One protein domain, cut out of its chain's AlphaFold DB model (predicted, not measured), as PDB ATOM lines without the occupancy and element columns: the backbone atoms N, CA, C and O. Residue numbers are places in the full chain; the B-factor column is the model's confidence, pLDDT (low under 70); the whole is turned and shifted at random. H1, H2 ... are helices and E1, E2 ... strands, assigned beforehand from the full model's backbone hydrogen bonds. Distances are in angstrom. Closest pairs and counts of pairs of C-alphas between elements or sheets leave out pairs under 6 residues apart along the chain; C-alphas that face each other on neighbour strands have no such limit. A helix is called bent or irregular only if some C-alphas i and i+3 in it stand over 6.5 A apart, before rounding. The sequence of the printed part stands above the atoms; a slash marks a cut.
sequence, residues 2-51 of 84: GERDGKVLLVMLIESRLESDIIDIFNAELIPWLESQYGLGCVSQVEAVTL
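This is residues 2 to 51 of the 84 residues of an uncharacterized protein of Candidatus Woesearchaeota archaeon CG11_big_fil_rev_8_21_14_0_20_57_5 (UniProt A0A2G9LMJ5). A small hairpin of two strands, E1 and E2, lies at one end of an open loop of chain; from it residues 10 to 18 run out to the far end, and the bent helix H1 folds back along the long axis. After H1 the unnamed tail, residues 39 to 51, runs out again. The printed part has 50 residues, with two named strands and one named helix in the order E1, E2, H1; the sheet's order is E1 - E2, antiparallel, and the class is mixed, helices and strands. The whole is only just loose, close to compact, with a radius of gyration of the C-alphas of 11.9 A, and only just flat, spanning 35 by 23 by 12 A.

E1 is residues 2 to 4, 6.8 A long, and begins at C-alpha 2 (-35.122, 35.804, 100.235). E2 is residues 7 to 9, 6.4 A long. H1, residues 19 to 38, was assigned as one helix by its hydrogen bonds but is bent: C-alphas 28 and 31 are 6.8 A apart. Its arm H1a, residues 19 to 28, is 14.4 A long and begins at C-alpha 19 (-50.526, 33.186, 120.710). Its arm H1b, residues 31 to 38, is 10.5 A long and ends at C-alpha 38 (-47.032, 25.198, 95.369).

E1 and E2 form an antiparallel hairpin, with 140 degrees between their directions. C-alphas 3 and 8 face each other at 4.8 A. N 9 and O 2, at 2.8 A, and N 4 and O 7, at 2.9 A, are within hydrogen-bond range. E1 is apart from H1a and from H1b, and E2 is apart from H1b. H1a and H1b stand at a steep tilt of 39 degrees. In both arms every O i to N i+4 pair is within hydrogen-bond range.

The C-alphas of Gly 6 and Arg 17 are the two farthest apart, at 35.1 A. The printed part has no cut. The link E1 to E2 is tight and the link E2 to H1 is short. The mean pLDDT of the printed part is 89.3, and no printed residue is under 70.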
ATOM      1  N   GLY A   2     -36.525  36.163 100.422       84.88
ATOM      2  CA  GLY A   2     -35.122  35.804 100.235       84.88
ATOM      3  C   GLY A   2     -34.995  34.463  99.524       84.88
ATOM      4  O   GLY A   2     -35.985  33.757  99.334       84.88
ATOM      5  N   GLU A   3     -33.773  34.111  99.160       88.94
ATOM      6  CA  GLU A   3     -33.410  32.785  98.669       88.94
ATOM      7  C   GLU A   3     -32.282  32.252  99.551       88.94
ATOM      8  O   GLU A   3     -31.427  33.019 100.003       88.94
ATOM      9  N   ARG A   4     -32.334  30.957  99.858       87.81
ATOM     10  CA  ARG A   4     -31.263  30.241 100.543       87.81
ATOM     11  C   ARG A   4     -31.263  28.784 100.103       87.81
ATOM     12  O   ARG A   4     -32.283  28.109 100.216       87.81
ATOM     13  N   ASP A   5     -30.105  28.299  99.668       88.75
ATOM     14  CA  ASP A   5     -29.869  26.903  99.284       88.75
ATOM     15  C   ASP A   5     -30.872  26.374  98.231       88.75
ATOM     16  O   ASP A   5     -31.320  25.228  98.286       88.75
ATOM     17  N   GLY A   6     -31.264  27.222  97.275       89.19
ATOM     18  CA  GLY A   6     -32.238  26.920  96.224       89.19
ATOM     19  C   GLY A   6     -33.697  26.958  96.686       89.19
ATOM     20  O   GLY A   6     -34.583  26.539  95.938       89.19
ATOM     21  N   LYS A   7     -33.967  27.440  97.904       88.38
ATOM     22  CA  LYS A   7     -35.307  27.525  98.494       88.38
ATOM     23  C   LYS A   7     -35.725  28.971  98.709       88.38
ATOM     24  O   LYS A   7     -34.917  29.831  99.056       88.38
ATOM     25  N   VAL A   8     -37.021  29.231  98.559       91.50
ATOM     26  CA  VAL A   8     -37.608  30.534  98.879       91.50
ATOM     27  C   VAL A   8     -37.751  30.673 100.392       91.50
ATOM     28  O   VAL A   8     -38.368  29.839 101.049       91.50
ATOM     29  N   LEU A   9     -37.216  31.765 100.935       92.25
ATOM     30  CA  LEU A   9     -37.464  32.207 102.302       92.25
ATOM     31  C   LEU A   9     -38.657  33.168 102.310       92.25
ATOM     32  O   LEU A   9     -38.568  34.311 101.831       92.25
ATOM     33  N   LEU A  10     -39.767  32.697 102.877       89.75
ATOM     34  CA  LEU A  10     -40.960  33.490 103.143       89.75
ATOM     35  C   LEU A  10     -40.952  33.931 104.609       89.75
ATOM     36  O   LEU A  10     -41.011  33.107 105.512       89.75
ATOM     37  N   VAL A  11     -40.877  35.243 104.831       88.69
ATOM     38  CA  VAL A  11     -40.969  35.847 106.165       88.69
ATOM     39  C   VAL A  11     -42.344  36.483 106.287       88.69
ATOM     40  O   VAL A  11     -42.734  37.260 105.413       88.69
ATOM     41  N   MET A  12     -43.067  36.151 107.352       86.56
ATOM     42  CA  MET A  12     -44.410  36.657 107.627       86.56
ATOM     43  C   MET A  12     -44.468  37.214 109.043       86.56
ATOM     44  O   MET A  12     -43.876  36.650 109.959       86.56
ATOM     45  N   LEU A  13     -45.191  38.319 109.206       86.69
ATOM     46  CA  LEU A  13     -45.553  38.858 110.507       86.69
ATOM     47  C   LEU A  13     -47.028  38.543 110.738       86.69
ATOM     48  O   LEU A  13     -47.865  38.937 109.928       86.69
ATOM     49  N   ILE A  14     -47.325  37.825 111.816       85.31
ATOM     50  CA  ILE A  14     -48.690  37.470 112.199       85.31
ATOM     51  C   ILE A  14     -48.951  38.086 113.568       85.31
ATOM     52  O   ILE A  14     -48.179  37.877 114.502       85.31
ATOM     53  N   GLU A  15     -50.023  38.865 113.669       83.25
ATOM     54  CA  GLU A  15     -50.445  39.521 114.902       83.25
ATOM     55  C   GLU A  15     -51.773  38.915 115.362       83.25
ATOM     56  O   GLU A  15     -52.738  38.855 114.600       83.25
ATOM     57  N   SER A  16     -51.826  38.479 116.619       84.19
ATOM     58  CA  SER A  16     -53.065  38.102 117.294       84.19
ATOM     59  C   SER A  16     -53.002  38.505 118.764       84.19
ATOM     60  O   SER A  16     -51.928  38.707 119.328       84.19
ATOM     61  N   ARG A  17     -54.175  38.608 119.395       82.19
ATOM     62  CA  ARG A  17     -54.301  38.841 120.840       82.19
ATOM     63  C   ARG A  17     -53.934  37.612 121.667       82.19
ATOM     64  O   ARG A  17     -53.609  37.767 122.840       82.19
ATOM     65  N   LEU A  18     -54.011  36.420 121.076       83.75
ATOM     66  CA  LEU A  18     -53.648  35.155 121.704       83.75
ATOM     67  C   LEU A  18     -52.646  34.426 120.813       83.75
ATOM     68  O   LEU A  18     -52.861  34.272 119.613       83.75
ATOM     69  N   GLU A  19     -51.558  33.953 121.414       79.44
ATOM     70  CA  GLU A  19     -50.526  33.186 120.710       79.44
ATOM     71  C   GLU A  19     -51.082  31.883 120.116       79.44
ATOM     72  O   GLU A  19     -50.696  31.495 119.015       79.44
ATOM     73  N   SER A  20     -52.046  31.251 120.797       85.00
ATOM     74  CA  SER A  20     -52.734  30.051 120.307       85.00
ATOM     75  C   SER A  20     -53.367  30.259 118.934       85.00
ATOM     76  O   SER A  20     -53.213  29.416 118.056       85.00
ATOM     77  N   ASP A  21     -53.996  31.414 118.718       88.50
ATOM     78  CA  ASP A  21     -54.698  31.712 117.468       88.50
ATOM     79  C   ASP A  21     -53.720  31.770 116.287       88.50
ATOM     80  O   ASP A  21     -54.057  31.379 115.172       88.50
ATOM     81  N   ILE A  22     -52.488  32.237 116.529       89.44
ATOM     82  CA  ILE A  22     -51.433  32.317 115.510       89.44
ATOM     83  C   ILE A  22     -51.071  30.912 115.031       89.44
ATOM     84  O   ILE A  22     -50.997  30.671 113.828       89.44
ATOM     85  N   ILE A  23     -50.853  29.989 115.971       88.19
ATOM     86  CA  ILE A  23     -50.480  28.603 115.672       88.19
ATOM     87  C   ILE A  23     -51.623  27.893 114.945       88.19
ATOM     88  O   ILE A  23     -51.378  27.191 113.959       88.19
ATOM     89  N   ASP A  24     -52.857  28.097 115.403       90.19
ATOM     90  CA  ASP A  24     -54.037  27.458 114.831       90.19
ATOM     91  C   ASP A  24     -54.266  27.918 113.388       90.19
ATOM     92  O   ASP A  24     -54.341  27.080 112.490       90.19
ATOM     93  N   ILE A  25     -54.276  29.228 113.126       90.44
ATOM     94  CA  ILE A  25     -54.453  29.770 111.768       90.44
ATOM     95  C   ILE A  25     -53.290  29.355 110.861       90.44
ATOM     96  O   ILE A  25     -53.499  28.972 109.705       90.44
ATOM     97  N   PHE A  26     -52.053  29.396 111.370       92.31
ATOM     98  CA  PHE A  26     -50.883  29.026 110.578       92.31
ATOM     99  C   PHE A  26     -50.975  27.578 110.078       92.31
ATOM    100  O   PHE A  26     -50.787  27.317 108.888       92.31
ATOM    101  N   ASN A  27     -51.308  26.646 110.971       91.19
ATOM    102  CA  ASN A  27     -51.366  25.224 110.643       91.19
ATOM    103  C   ASN A  27     -52.657  24.819 109.919       91.19
ATOM    104  O   ASN A  27     -52.608  23.947 109.053       91.19
ATOM    105  N   ALA A  28     -53.800  25.412 110.266       93.00
ATOM    106  CA  ALA A  28     -55.100  25.017 109.724       93.00
ATOM    107  C   ALA A  28     -55.416  25.666 108.371       93.00
ATOM    108  O   ALA A  28     -56.165  25.089 107.585       93.00
ATOM    109  N   GLU A  29     -54.856  26.844 108.085       93.25
ATOM    110  CA  GLU A  29     -55.207  27.613 106.887       93.25
ATOM    111  C   GLU A  29     -53.992  27.899 106.004       93.25
ATOM    112  O   GLU A  29     -53.994  27.579 104.814       93.25
ATOM    113  N   LEU A  30     -52.930  28.462 106.582       93.00
ATOM    114  CA  LEU A  30     -51.777  28.976 105.834       93.00
ATOM    115  C   LEU A  30     -50.932  27.864 105.205       93.00
ATOM    116  O   LEU A  30     -50.626  27.939 104.014       93.00
ATOM    117  N   ILE A  31     -50.584  26.823 105.968       94.50
ATOM    118  CA  ILE A  31     -49.851  25.665 105.437       94.50
ATOM    119  C   ILE A  31     -50.658  24.949 104.338       94.50
ATOM    120  O   ILE A  31     -50.131  24.825 103.229       94.50
ATOM    121  N   PRO A  32     -51.933  24.560 104.551       95.38
ATOM    122  CA  PRO A  32     -52.740  23.940 103.500       95.38
ATOM    123  C   PRO A  32     -52.895  24.820 102.261       95.38
ATOM    124  O   PRO A  32     -52.845  24.326 101.132       95.38
ATOM    125  N   TRP A  33     -53.051  26.134 102.444       95.19
ATOM    126  CA  TRP A  33     -53.112  27.061 101.324       95.19
ATOM    127  C   TRP A  33     -51.801  27.064 100.529       95.19
ATOM    128  O   TRP A  33     -51.849  26.909  99.308       95.19
ATOM    129  N   LEU A  34     -50.638  27.149 101.185       94.25
ATOM    130  CA  LEU A  34     -49.332  27.076 100.517       94.25
ATOM    131  C   LEU A  34     -49.168  25.767  99.737       94.25
ATOM    132  O   LEU A  34     -48.772  25.793  98.571       94.25
ATOM    133  N   GLU A  35     -49.540  24.635 100.328       95.44
ATOM    134  CA  GLU A  35     -49.483  23.341  99.646       95.44
ATOM    135  C   GLU A  35     -50.434  23.261  98.446       95.44
ATOM    136  O   GLU A  35     -50.076  22.690  97.415       95.44
ATOM    137  N   SER A  36     -51.614  23.885  98.531       96.31
ATOM    138  CA  SER A  36     -52.558  23.948  97.408       96.31
ATOM    139  C   SER A  36     -52.014  24.734  96.210       96.31
ATOM    140  O   SER A  36     -52.376  24.440  95.073       96.31
ATOM    141  N   GLN A  37     -51.152  25.729  96.456       94.31
ATOM    142  CA  GLN A  37     -50.605  26.604  95.417       94.31
ATOM    143  C   GLN A  37     -49.277  26.091  94.854       94.31
ATOM    144  O   GLN A  37     -49.027  26.216  93.656       94.31
ATOM    145  N   TYR A  38     -48.422  25.522  95.706       93.19
ATOM    146  CA  TYR A  38     -47.032  25.198  95.369       93.19
ATOM    147  C   TYR A  38     -46.711  23.698  95.425       93.19
ATOM    148  O   TYR A  38     -45.587  23.302  95.115       93.19
ATOM    149  N   GLY A  39     -47.691  22.861  95.768       95.19
ATOM    150  CA  GLY A  39     -47.562  21.410  95.855       95.19
ATOM    151  C   GLY A  39     -47.403  20.905  97.290       95.19
ATOM    152  O   GLY A  39     -46.894  21.597  98.176       95.19
ATOM    153  N   LEU A  40     -47.839  19.664  97.506       95.31
ATOM    154  CA  LEU A  40     -47.734  18.971  98.792       95.31
ATOM    155  C   LEU A  40     -46.277  18.906  99.266       95.31
ATOM    156  O   LEU A  40     -45.383  18.565  98.489       95.31
ATOM    157  N   GLY A  41     -46.046  19.214 100.543       92.12
ATOM    158  CA  GLY A  41     -44.713  19.195 101.141       92.12
ATOM    159  C   GLY A  41     -43.780  20.314 100.664       92.12
ATOM    160  O   GLY A  41     -42.571  20.222 100.875       92.12
ATOM    161  N   CYS A  42     -44.300  21.374 100.028       93.25
ATOM    162  CA  CYS A  42     -43.483  22.519  99.607       93.25
ATOM    163  C   CYS A  42     -42.846  23.271 100.791       93.25
ATOM    164  O   CYS A  42     -41.776  23.870 100.650       93.25
ATOM    165  N   VAL A  43     -43.463  23.216 101.977       92.62
ATOM    166  CA  VAL A  43     -42.932  23.825 103.198       92.62
ATOM    167  C   VAL A  43     -41.961  22.857 103.870       92.62
ATOM    168  O   VAL A  43     -42.358  21.926 104.562       92.62
ATOM    169  N   SER A  44     -40.662  23.083 103.665       92.00
ATOM    170  CA  SER A  44     -39.618  22.195 104.206       92.00
ATOM    171  C   SER A  44     -39.121  22.556 105.611       92.00
ATOM    172  O   SER A  44     -38.522  21.712 106.271       92.00
ATOM    173  N   GLN A  45     -39.328  23.798 106.057       91.31
ATOM    174  CA  GLN A  45     -38.893  24.291 107.364       91.31
ATOM    175  C   GLN A  45     -39.750  25.490 107.774       91.31
ATOM    176  O   GLN A  45     -40.071  26.337 106.941       91.31
ATOM    177  N   VAL A  46     -40.090  25.557 109.059       90.69
ATOM    178  CA  VAL A  46     -40.797  26.680 109.679       90.69
ATOM    179  C   VAL A  46     -40.002  27.105 110.905       90.69
ATOM    180  O   VAL A  46     -39.668  26.272 111.745       90.69
ATOM    181  N   GLU A  47     -39.701  28.396 111.002       88.31
ATOM    182  CA  GLU A  47     -39.097  29.008 112.184       88.31
ATOM    183  C   GLU A  47     -40.026  30.113 112.675       88.31
ATOM    184  O   GLU A  47     -40.375  31.022 111.921       88.31
ATOM    185  N   ALA A  48     -40.443  30.019 113.936       85.69
ATOM    186  CA  ALA A  48     -41.250  31.031 114.597       85.69
ATOM    187  C   ALA A  48     -40.372  31.807 115.580       85.69
ATOM    188  O   ALA A  48     -39.642  31.216 116.376       85.69
ATOM    189  N   VAL A  49     -40.451  33.135 115.523       82.62
ATOM    190  CA  VAL A  49     -39.763  34.025 116.460       82.62
ATOM    191  C   VAL A  49     -40.793  34.969 117.054       82.62
ATOM    192  O   VAL A  49     -41.431  35.736 116.332       82.62
ATOM    193  N   THR A  50     -40.941  34.935 118.376       76.62
ATOM    194  CA  THR A  50     -41.815  35.862 119.092       76.62
ATOM    195  C   THR A  50     -41.134  37.219 119.204       76.62
ATOM    196  O   THR A  50     -40.081  37.367 119.824       76.62
ATOM    197  N   LEU A  51     -41.755  38.244 118.630       72.94
ATOM    198  CA  LEU A  51     -41.294  39.628 118.718       72.94
ATOM    199  C   LEU A  51     -41.747  40.275 120.039       72.94
ATOM    200  O   LEU A  51     -42.487  41.251 120.024       72.94
TER     201      LEU A  51